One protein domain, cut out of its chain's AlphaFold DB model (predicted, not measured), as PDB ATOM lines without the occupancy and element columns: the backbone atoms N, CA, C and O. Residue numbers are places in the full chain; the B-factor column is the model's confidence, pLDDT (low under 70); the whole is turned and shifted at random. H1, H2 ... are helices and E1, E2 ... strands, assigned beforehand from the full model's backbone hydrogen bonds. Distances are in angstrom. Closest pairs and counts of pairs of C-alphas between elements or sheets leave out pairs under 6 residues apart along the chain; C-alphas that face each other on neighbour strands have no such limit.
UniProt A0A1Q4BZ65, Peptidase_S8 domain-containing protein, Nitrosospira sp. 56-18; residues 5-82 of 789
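This is residues 5 to 82 of the 789 residues of the protein "Peptidase_S8 domain-containing protein" of Nitrosospira sp. 56-18 (UniProt A0A1Q4BZ65). The model is a loose head with a long arm: the head holds the helical hairpin of H1 and H2, the helix H4 and a short two-stranded ribbon of E1 and E2, while the arm is a wide loop in which H3 runs outward and the unnamed residues 48 to 61 come back to the ribbon. Residues 47 to 52 stick out at the far end of the arm. The printed part has 78 residues with four named helices and two named strands, in the order H1, H2, E1, H3, E2, H4; the sheet, E1 - E2, is antiparallel and the class is mostly helix. The whole is loose, with a radius of gyration of the C-alphas of 15.0 A, and elongated, spanning 44 by 24 by 23 A.

H1 is residues 5 to 11, 9.9 A from first to last C-alpha, and C-alpha 5 is at (237.815, 252.269, 229.013). H2 is residues 14 to 22, 12.0 A. E1 is residues 28 to 30, 7.2 A. H3, the longest helix, is residues 37 to 47, 15.1 A, and C-alpha 47 is at (211.335, 253.944, 215.936). E2 is residues 62 to 64, 6.5 A. H4 is residues 73 to 80, 10.6 A, and C-alpha 80 is at (235.882, 240.649, 222.345).

H1 and H2 form a helical hairpin. They touch, with the C-alphas of Arg 5 and Glu 17 closest at 6.0 A, and run opposite ways at a shallow tilt of 12 degrees. E1 and E2 are antiparallel neighbours, with 156 degrees between their directions; N 29 and O 63 are 3.1 A apart and N 63 and O 29 are 2.8 A apart, both within hydrogen-bond range. H1 and E1 are only just apart, their closest C-alphas 8.0 A from each other. H3 touches no helix. H2 and H4 only just touch, with 3 pairs of C-alphas within 8 A, the closest being those of Met 16 and Phe 80 at 7.3 A; they run opposite ways at a shallow tilt of 31 degrees. H1 and H4 are apart. In H1, H2, H3 and H4 every O i to N i+4 pair is within hydrogen-bond range.

The two C-alphas farthest apart are those of Gln 49 and Pro 70, 45.0 A. The printed part has no cut. The link from H3 to E2, with 14 residues between them, is long. The mean pLDDT of the printed part is 87.1, and residues 34 and 52 are under 70.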
ATOM      1  N   ARG A   5     237.244 252.754 227.749       90.38
ATOM      2  CA  ARG A   5     237.815 252.269 229.013       90.38
ATOM      3  C   ARG A   5     237.149 252.906 230.234       90.38
ATOM      4  O   ARG A   5     236.765 252.208 231.162       90.38
ATOM      5  N   SER A   6     236.964 254.229 230.227       88.88
ATOM      6  CA  SER A   6     236.257 254.926 231.316       88.88
ATOM      7  C   SER A   6     234.770 254.572 231.390       88.88
ATOM      8  O   SER A   6     234.215 254.566 232.481       88.88
ATOM      9  N   PHE A   7     234.134 254.280 230.253       89.06
ATOM     10  CA  PHE A   7     232.752 253.803 230.207       89.06
ATOM     11  C   PHE A   7     232.640 252.378 230.766       89.06
ATOM     12  O   PHE A   7     231.805 252.114 231.626       89.06
ATOM     13  N   ALA A   8     233.547 251.484 230.365       90.88
ATOM     14  CA  ALA A   8     233.630 250.122 230.878       90.88
ATOM     15  C   ALA A   8     233.831 250.100 232.402       90.88
ATOM     16  O   ALA A   8     233.113 249.383 233.093       90.88
ATOM     17  N   ALA A   9     234.716 250.948 232.937       90.19
ATOM     18  CA  ALA A   9     234.934 251.070 234.379       90.19
ATOM     19  C   ALA A   9     233.689 251.572 235.139       90.19
ATOM     20  O   ALA A   9     233.353 251.046 236.201       90.19
ATOM     21  N   GLU A  10     232.975 252.570 234.602       91.62
ATOM     22  CA  GLU A  10     231.736 253.088 235.203       91.62
ATOM     23  C   GLU A  10     230.627 252.026 235.220       91.62
ATOM     24  O   GLU A  10     229.947 251.836 236.231       91.62
ATOM     25  N   CYS A  11     230.495 251.284 234.119       89.44
ATOM     26  CA  CYS A  11     229.501 250.229 233.952       89.44
ATOM     27  C   CYS A  11     229.923 248.871 234.539       89.44
ATOM     28  O   CYS A  11     229.127 247.935 234.504       89.44
ATOM     29  N   LYS A  12     231.128 248.763 235.119       93.38
ATOM     30  CA  LYS A  12     231.706 247.531 235.693       93.38
ATOM     31  C   LYS A  12     231.838 246.378 234.683       93.38
ATOM     32  O   LYS A  12     231.558 245.228 235.013       93.38
ATOM     33  N   LEU A  13     232.266 246.699 233.463       93.25
ATOM     34  CA  LEU A  13     232.508 245.755 232.366       93.25
ATOM     35  C   LEU A  13     233.960 245.250 232.423       93.25
ATOM     36  O   LEU A  13     234.843 245.702 231.688       93.25
ATOM     37  N   HIS A  14     234.224 244.350 233.371       93.19
ATOM     38  CA  HIS A  14     235.573 243.911 233.734       93.19
ATOM     39  C   HIS A  14     236.269 243.095 232.638       93.19
ATOM     40  O   HIS A  14     237.498 243.140 232.520       93.19
ATOM     41  N   GLY A  15     235.507 242.344 231.840       92.19
ATOM     42  CA  GLY A  15     236.039 241.623 230.687       92.19
ATOM     43  C   GLY A  15     236.573 242.588 229.631       92.19
ATOM     44  O   GLY A  15     237.693 242.418 229.136       92.19
ATOM     45  N   MET A  16     235.802 243.640 229.354       93.38
ATOM     46  CA  MET A  16     236.172 244.680 228.399       93.38
ATOM     47  C   MET A  16     237.371 245.503 228.882       93.38
ATOM     48  O   MET A  16     238.305 245.707 228.110       93.38
ATOM     49  N   GLU A  17     237.412 245.902 230.160       94.06
ATOM     50  CA  GLU A  17     238.584 246.570 230.753       94.06
ATOM     51  C   GLU A  17     239.859 245.729 230.586       94.06
ATOM     52  O   GLU A  17     240.890 246.232 230.138       94.06
ATOM     53  N   LYS A  18     239.778 244.424 230.875       94.81
ATOM     54  CA  LYS A  18     240.920 243.510 230.784       94.81
ATOM     55  C   LYS A  18     241.443 243.365 229.358       94.81
ATOM     56  O   LYS A  18     242.657 243.316 229.180       94.81
ATOM     57  N   LEU A  19     240.568 243.266 228.353       93.94
ATOM     58  CA  LEU A  19     241.005 243.168 226.957       93.94
ATOM     59  C   LEU A  19     241.558 244.496 226.430       93.94
ATOM     60  O   LEU A  19     242.569 244.480 225.733       93.94
ATOM     61  N   LEU A  20     240.953 245.633 226.789       92.69
ATOM     62  CA  LEU A  20     241.489 246.952 226.435       92.69
ATOM     63  C   LEU A  20     242.898 247.153 227.008       92.69
ATOM     64  O   LEU A  20     243.769 247.658 226.304       92.69
ATOM     65  N   ASP A  21     243.134 246.711 228.245       92.75
ATOM     66  CA  ASP A  21     244.447 246.790 228.890       92.75
ATOM     67  C   ASP A  21     245.443 245.776 228.311       92.75
ATOM     68  O   ASP A  21     246.587 246.134 228.045       92.75
ATOM     69  N   LEU A  22     245.011 244.534 228.061       92.88
ATOM     70  CA  LEU A  22     245.843 243.478 227.471       92.88
ATOM     71  C   LEU A  22     246.386 243.867 226.089       92.88
ATOM     72  O   LEU A  22     247.528 243.548 225.772       92.88
ATOM     73  N   TYR A  23     245.563 244.535 225.281       90.81
ATOM     74  CA  TYR A  23     245.916 244.984 223.933       90.81
ATOM     75  C   TYR A  23     246.394 246.437 223.876       90.81
ATOM     76  O   TYR A  23     246.611 246.972 222.790       90.81
ATOM     77  N   GLU A  24     246.527 247.096 225.027       90.19
ATOM     78  CA  GLU A  24     246.887 248.511 225.132       90.19
ATOM     79  C   GLU A  24     246.040 249.438 224.230       90.19
ATOM     80  O   GLU A  24     246.531 250.427 223.677       90.19
ATOM     81  N   ILE A  25     244.749 249.136 224.063       88.94
ATOM     82  CA  ILE A  25     243.837 249.880 223.184       88.94
ATOM     83  C   ILE A  25     243.435 251.184 223.873       88.94
ATOM     84  O   ILE A  25     242.498 251.245 224.671       88.94
ATOM     85  N   LYS A  26     244.164 252.254 223.556       83.56
ATOM     86  CA  LYS A  26     243.941 253.597 224.120       83.56
ATOM     87  C   LYS A  26     242.993 254.438 223.266       83.56
ATOM     88  O   LYS A  26     242.195 255.210 223.794       83.56
ATOM     89  N   GLU A  27     243.055 254.272 221.950       85.75
ATOM     90  CA  GLU A  27     242.236 255.019 220.999       85.75
ATOM     91  C   GLU A  27     240.893 254.328 220.767       85.75
ATOM     92  O   GLU A  27     240.769 253.363 220.009       85.75
ATOM     93  N   THR A  28     239.867 254.856 221.429       89.75
ATOM     94  CA  THR A  28     238.484 254.399 221.295       89.75
ATOM     95  C   THR A  28     237.564 255.589 221.084       89.75
ATOM     96  O   THR A  28     237.789 256.670 221.632       89.75
ATOM     97  N   ARG A  29     236.519 255.409 220.275       86.62
ATOM     98  CA  ARG A  29     235.502 256.447 220.057       86.62
ATOM     99  C   ARG A  29     234.133 255.847 219.744       86.62
ATOM    100  O   ARG A  29     234.096 254.770 219.156       86.62
ATOM    101  N   PRO A  30     233.026 256.557 220.009       86.31
ATOM    102  CA  PRO A  30     231.722 256.182 219.475       86.31
ATOM    103  C   PRO A  30     231.739 256.134 217.939       86.31
ATOM    104  O   PRO A  30     232.436 256.927 217.282       86.31
ATOM    105  N   VAL A  31     230.984 255.198 217.359       84.75
ATOM    106  CA  VAL A  31     230.824 255.075 215.901       84.75
ATOM    107  C   VAL A  31     230.003 256.249 215.372       84.75
ATOM    108  O   VAL A  31     230.471 256.971 214.486       84.75
ATOM    109  N   ILE A  32     228.841 256.507 215.977       83.50
ATOM    110  CA  ILE A  32     227.956 257.614 215.608       83.50
ATOM    111  C   ILE A  32     228.382 258.886 216.337       83.50
ATOM    112  O   ILE A  32     228.407 258.947 217.564       83.50
ATOM    113  N   ARG A  33     228.739 259.916 215.565       82.38
ATOM    114  CA  ARG A  33     229.162 261.232 216.087       82.38
ATOM    115  C   ARG A  33     228.355 262.401 215.530       82.38
ATOM    116  O   ARG A  33     228.505 263.517 216.008       82.38
ATOM    117  N   ALA A  34     227.533 262.145 214.513       63.22
ATOM    118  CA  ALA A  34     226.752 263.174 213.837       63.22
ATOM    119  C   ALA A  34     225.630 263.743 214.724       63.22
ATOM    120  O   ALA A  34     225.218 264.881 214.534       63.22
ATOM    121  N   LEU A  35     225.157 262.965 215.704       74.88
ATOM    122  CA  LEU A  35     224.107 263.344 216.647       74.88
ATOM    123  C   LEU A  35     224.566 263.072 218.083       74.88
ATOM    124  O   LEU A  35     225.317 262.127 218.332       74.88
ATOM    125  N   ALA A  36     224.101 263.893 219.026       83.75
ATOM    126  CA  ALA A  36     224.313 263.651 220.452       83.75
ATOM    127  C   ALA A  36     223.560 262.378 220.908       83.75
ATOM    128  O   ALA A  36     222.472 262.115 220.377       83.75
ATOM    129  N   PRO A  37     224.077 261.600 221.884       86.19
ATOM    130  CA  PRO A  37     223.454 260.350 222.331       86.19
ATOM    131  C   PRO A  37     221.987 260.498 222.742       86.19
ATOM    132  O   PRO A  37     221.166 259.645 222.418       86.19
ATOM    133  N   GLU A  38     221.622 261.611 223.381       91.56
ATOM    134  CA  GLU A  38     220.247 261.884 223.806       91.56
ATOM    135  C   GLU A  38     219.301 261.993 222.606       91.56
ATOM    136  O   GLU A  38     218.162 261.526 222.665       91.56
ATOM    137  N   LYS A  39     219.781 262.566 221.493       88.69
ATOM    138  CA  LYS A  39     218.995 262.696 220.263       88.69
ATOM    139  C   LYS A  39     218.822 261.354 219.558       88.69
ATOM    140  O   LYS A  39     217.754 261.089 219.015       88.69
ATOM    141  N   ILE A  40     219.848 260.506 219.597       88.12
ATOM    142  CA  ILE A  40     219.792 259.140 219.065       88.12
ATOM    143  C   ILE A  40     218.769 258.312 219.854       88.12
ATOM    144  O   ILE A  40     217.881 257.721 219.250       88.12
ATOM    145  N   LEU A  41     218.818 258.349 221.189       92.56
ATOM    146  CA  LEU A  41     217.862 257.638 222.049       92.56
ATOM    147  C   LEU A  41     216.416 258.122 221.853       92.56
ATOM    148  O   LEU A  41     215.478 257.329 221.930       92.56
ATOM    149  N   GLU A  42     216.208 259.416 221.581       92.38
ATOM    150  CA  GLU A  42     214.888 259.950 221.230       92.38
ATOM    151  C   GLU A  42     214.366 259.352 219.913       92.38
ATOM    152  O   GLU A  42     213.218 258.903 219.861       92.38
ATOM    153  N   LEU A  43     215.206 259.311 218.871       87.50
ATOM    154  CA  LEU A  43     214.869 258.712 217.574       87.50
ATOM    155  C   LEU A  43     214.612 257.204 217.700       87.50
ATOM    156  O   LEU A  43     213.637 256.700 217.150       87.50
ATOM    157  N   GLU A  44     215.422 256.491 218.483       92.94
ATOM    158  CA  GLU A  44     215.237 255.062 218.751       92.94
ATOM    159  C   GLU A  44     213.921 254.784 219.481       92.94
ATOM    160  O   GLU A  44     213.206 253.847 219.133       92.94
ATOM    161  N   LYS A  45     213.541 255.630 220.446       92.75
ATOM    162  CA  LYS A  45     212.257 255.522 221.151       92.75
ATOM    163  C   LYS A  45     211.059 255.744 220.226       92.75
ATOM    164  O   LYS A  45     210.020 255.116 220.426       92.75
ATOM    165  N   GLN A  46     211.186 256.635 219.241       87.31
ATOM    166  CA  GLN A  46     210.166 256.831 218.207       87.31
ATOM    167  C   GLN A  46     210.093 255.606 217.281       87.31
ATOM    168  O   GLN A  46     209.008 255.068 217.064       87.31
ATOM    169  N   ALA A  47     211.243 255.115 216.809       78.88
ATOM    170  CA  ALA A  47     211.335 253.944 215.936       78.88
ATOM    171  C   ALA A  47     210.860 252.643 216.613       78.88
ATOM    172  O   ALA A  47     210.294 251.779 215.948       78.88
ATOM    173  N   ALA A  48     211.004 252.522 217.938       88.25
ATOM    174  CA  ALA A  48     210.560 251.363 218.718       88.25
ATOM    175  C   ALA A  48     209.042 251.105 218.660       88.25
ATOM    176  O   ALA A  48     208.588 250.033 219.048       88.25
ATOM    177  N   GLN A  49     208.253 252.080 218.196       87.75
ATOM    178  CA  GLN A  49     206.804 251.953 218.008       87.75
ATOM    179  C   GLN A  49     206.411 251.560 216.573       87.75
ATOM    180  O   GLN A  49     205.222 251.469 216.273       87.75
ATOM    181  N   THR A  50     207.386 251.357 215.687       85.38
ATOM    182  CA  THR A  50     207.169 250.980 214.283       85.38
ATOM    183  C   THR A  50     207.276 249.464 214.090       85.38
ATOM    184  O   THR A  50     207.644 248.734 215.009       85.38
ATOM    185  N   GLU A  51     206.983 248.979 212.882       82.50
ATOM    186  CA  GLU A  51     207.168 247.565 212.511       82.50
ATOM    187  C   GLU A  51     208.651 247.135 212.492       82.50
ATOM    188  O   GLU A  51     208.944 245.942 212.439       82.50
ATOM    189  N   LEU A  52     209.582 248.096 212.576       64.06
ATOM    190  CA  LEU A  52     211.031 247.893 212.591       64.06
ATOM    191  C   LEU A  52     211.663 248.574 213.822       64.06
ATOM    192  O   LEU A  52     212.337 249.600 213.689       64.06
ATOM    193  N   PRO A  53     211.447 248.045 215.041       82.12
ATOM    194  CA  PRO A  53     212.087 248.590 216.229       82.12
ATOM    195  C   PRO A  53     213.620 248.441 216.138       82.12
ATOM    196  O   PRO A  53     214.104 247.428 215.623       82.12
ATOM    197  N   PRO A  54     214.406 249.407 216.656       75.06
ATOM    198  CA  PRO A  54     215.860 249.282 216.719       75.06
ATOM    199  C   PRO A  54     216.275 248.006 217.462       75.06
ATOM    200  O   PRO A  54     215.803 247.757 218.571       75.06
ATOM    201  N   LEU A  55     217.163 247.209 216.862       78.38
ATOM    202  CA  LEU A  55     217.646 245.953 217.454       78.38
ATOM    203  C   LEU A  55     218.690 246.195 218.553       78.38
ATOM    204  O   LEU A  55     218.636 245.571 219.607       78.38
ATOM    205  N   HIS A  56     219.596 247.144 218.318       83.75
ATOM    206  CA  HIS A  56     220.615 247.589 219.269       83.75
ATOM    207  C   HIS A  56     220.669 249.113 219.244       83.75
ATOM    208  O   HIS A  56     220.429 249.720 218.196       83.75
ATOM    209  N   SER A  57     221.022 249.736 220.368       87.88
ATOM    210  CA  SER A  57     221.195 251.187 220.388       87.88
ATOM    211  C   SER A  57     222.456 251.588 219.625       87.88
ATOM    212  O   SER A  57     223.558 251.107 219.896       87.88
ATOM    213  N   LEU A  58     222.316 252.541 218.711       85.62
ATOM    214  CA  LEU A  58     223.402 253.198 217.994       85.62
ATOM    215  C   LEU A  58     224.362 253.940 218.936       85.62
ATOM    216  O   LEU A  58     225.513 254.186 218.574       85.62
ATOM    217  N   THR A  59     223.922 254.261 220.159       89.19
ATOM    218  CA  THR A  59     224.780 254.848 221.202       89.19
ATOM    219  C   THR A  59     225.778 253.853 221.805       89.19
ATOM    220  O   THR A  59     226.760 254.271 222.420       89.19
ATOM    221  N   SER A  60     225.568 252.549 221.609       88.62
ATOM    222  CA  SER A  60     226.387 251.478 222.190       88.62
ATOM    223  C   SER A  60     227.538 251.013 221.292       88.62
ATOM    224  O   SER A  60     228.354 250.204 221.728       88.62
ATOM    225  N   TYR A  61     227.656 251.526 220.063       89.25
ATOM    226  CA  TYR A  61     228.714 251.133 219.128       89.25
ATOM    227  C   TYR A  61     229.982 251.976 219.284       89.25
ATOM    228  O   TYR A  61     229.953 253.209 219.206       89.25
ATOM    229  N   TRP A  62     231.126 251.298 219.402       91.25
ATOM    230  CA  TRP A  62     232.448 251.912 219.529       91.25
ATOM    231  C   TRP A  62     233.421 251.380 218.479       91.25
ATOM    232  O   TRP A  62     233.418 250.200 218.148       91.25
ATOM    233  N   LYS A  63     234.292 252.263 217.987       90.56
ATOM    234  CA  LYS A  63     235.419 251.929 217.116       90.56
ATOM    235  C   LYS A  63     236.698 251.893 217.943       90.56
ATOM    236  O   LYS A  63     236.990 252.846 218.673       90.56
ATOM    237  N   LEU A  64     237.441 250.799 217.818       91.31
ATOM    238  CA  LEU A  64     238.700 250.545 218.512       91.31
ATOM    239  C   LEU A  64     239.833 250.569 217.480       91.31
ATOM    240  O   LEU A  64     239.748 249.884 216.460       91.31
ATOM    241  N   ASN A  65     240.890 251.349 217.719       83.69
ATOM    242  CA  ASN A  65     242.101 251.268 216.902       83.69
ATOM    243  C   ASN A  65     243.002 250.154 217.451       83.69
ATOM    244  O   ASN A  65     243.507 250.254 218.565       83.69
ATOM    245  N   VAL A  66     243.174 249.097 216.661       86.69
ATOM    246  CA  VAL A  66     243.981 247.918 217.013       86.69
ATOM    247  C   VAL A  66     245.169 247.724 216.068       86.69
ATOM    248  O   VAL A  66     245.773 246.658 216.055       86.69
ATOM    249  N   ARG A  67     245.512 248.732 215.250       81.75
ATOM    250  CA  ARG A  67     246.595 248.617 214.252       81.75
ATOM    251  C   ARG A  67     247.978 248.446 214.880       81.75
ATOM    252  O   ARG A  67     248.868 247.922 214.226       81.75
ATOM    253  N   HIS A  68     248.159 248.893 216.123       85.06
ATOM    254  CA  HIS A  68     249.395 248.704 216.885       85.06
ATOM    255  C   HIS A  68     249.494 247.314 217.526       85.06
ATOM    256  O   HIS A  68     250.551 246.961 218.045       85.06
ATOM    257  N   CYS A  69     248.406 246.538 217.540       82.62
ATOM    258  CA  CYS A  69     248.395 245.226 218.168       82.62
ATOM    259  C   CYS A  69     249.140 244.207 217.287       82.62
ATOM    260  O   CYS A  69     248.855 244.112 216.094       82.62
ATOM    261  N   PRO A  70     250.038 243.383 217.859       75.69
ATOM    262  CA  PRO A  70     250.768 242.358 217.108       75.69
ATOM    263  C   PRO A  70     249.898 241.144 216.732       75.69
ATOM    264  O   PRO A  70     250.275 240.342 215.878       75.69
ATOM    265  N   GLU A  71     248.743 240.973 217.382       85.75
ATOM    266  CA  GLU A  71     247.781 239.908 217.087       85.75
ATOM    267  C   GLU A  71     246.854 240.334 215.938       85.75
ATOM    268  O   GLU A  71     246.432 241.487 215.855       85.75
ATOM    269  N   LYS A  72     246.522 239.397 215.038       80.44
ATOM    270  CA  LYS A  72     245.624 239.671 213.907       80.44
ATOM    271  C   LYS A  72     244.255 240.142 214.404       80.44
ATOM    272  O   LYS A  72     243.718 239.596 215.369       80.44
ATOM    273  N   SER A  73     243.668 241.112 213.703       78.44
ATOM    274  CA  SER A  73     242.398 241.741 214.091       78.44
ATOM    275  C   SER A  73     241.254 240.741 214.291       78.44
ATOM    276  O   SER A  73     240.422 240.929 215.170       78.44
ATOM    277  N   GLU A  74     241.250 239.644 213.539       83.12
ATOM    278  CA  GLU A  74     240.262 238.571 213.603       83.12
ATOM    279  C   GLU A  74     240.285 237.836 214.954       83.12
ATOM    280  O   GLU A  74     239.233 237.515 215.507       83.12
ATOM    281  N   GLU A  75     241.471 237.616 215.528       87.00
ATOM    282  CA  GLU A  75     241.611 236.981 216.844       87.00
ATOM    283  C   GLU A  75     241.251 237.951 217.977       87.00
ATOM    284  O   GLU A  75     240.643 237.549 218.971       87.00
ATOM    285  N   ILE A  76     241.541 239.244 217.806       89.12
ATOM    286  CA  ILE A  76     241.104 240.288 218.741       89.12
ATOM    287  C   ILE A  76     239.572 240.374 218.745       89.12
ATOM    288  O   ILE A  76     238.961 240.322 219.812       89.12
ATOM    289  N   VAL A  77     238.939 240.417 217.565       88.75
ATOM    290  CA  VAL A  77     237.474 240.383 217.412       88.75
ATOM    291  C   VAL A  77     236.893 239.161 218.113       88.75
ATOM    292  O   VAL A  77     235.996 239.307 218.937       88.75
ATOM    293  N   LYS A  78     237.445 237.967 217.872       89.06
ATOM    294  CA  LYS A  78     236.983 236.721 218.498       89.06
ATOM    295  C   LYS A  78     237.015 236.771 220.027       89.06
ATOM    296  O   LYS A  78     236.132 236.211 220.671       89.06
ATOM    297  N   ARG A  79     238.016 237.428 220.616       93.44
ATOM    298  CA  ARG A  79     238.132 237.569 222.074       93.44
ATOM    299  C   ARG A  79     237.157 238.587 222.640       93.44
ATOM    300  O   ARG A  79     236.583 238.311 223.687       93.44
ATOM    301  N   PHE A  80     236.938 239.712 221.958       91.31
ATOM    302  CA  PHE A  80     235.882 240.649 222.345       91.31
ATOM    303  C   PHE A  80     234.497 239.998 222.227       91.31
ATOM    304  O   PHE A  80     233.732 240.081 223.177       91.31
ATOM    305  N   SER A  81     234.217 239.253 221.153       91.69
ATOM    306  CA  SER A  81     232.958 238.506 220.976       91.69
ATOM    307  C   SER A  81     232.743 237.370 221.985       91.69
ATOM    308  O   SER A  81     231.645 236.830 222.060       91.69
ATOM    309  N   ALA A  82     233.777 236.956 222.725       92.81
ATOM    310  CA  ALA A  82     233.673 235.921 223.756       92.81
ATOM    311  C   ALA A  82     233.332 236.484 225.148       92.81
ATOM    312  O   ALA A  82     233.212 235.713 226.100       92.81
TER     313      ALA A  82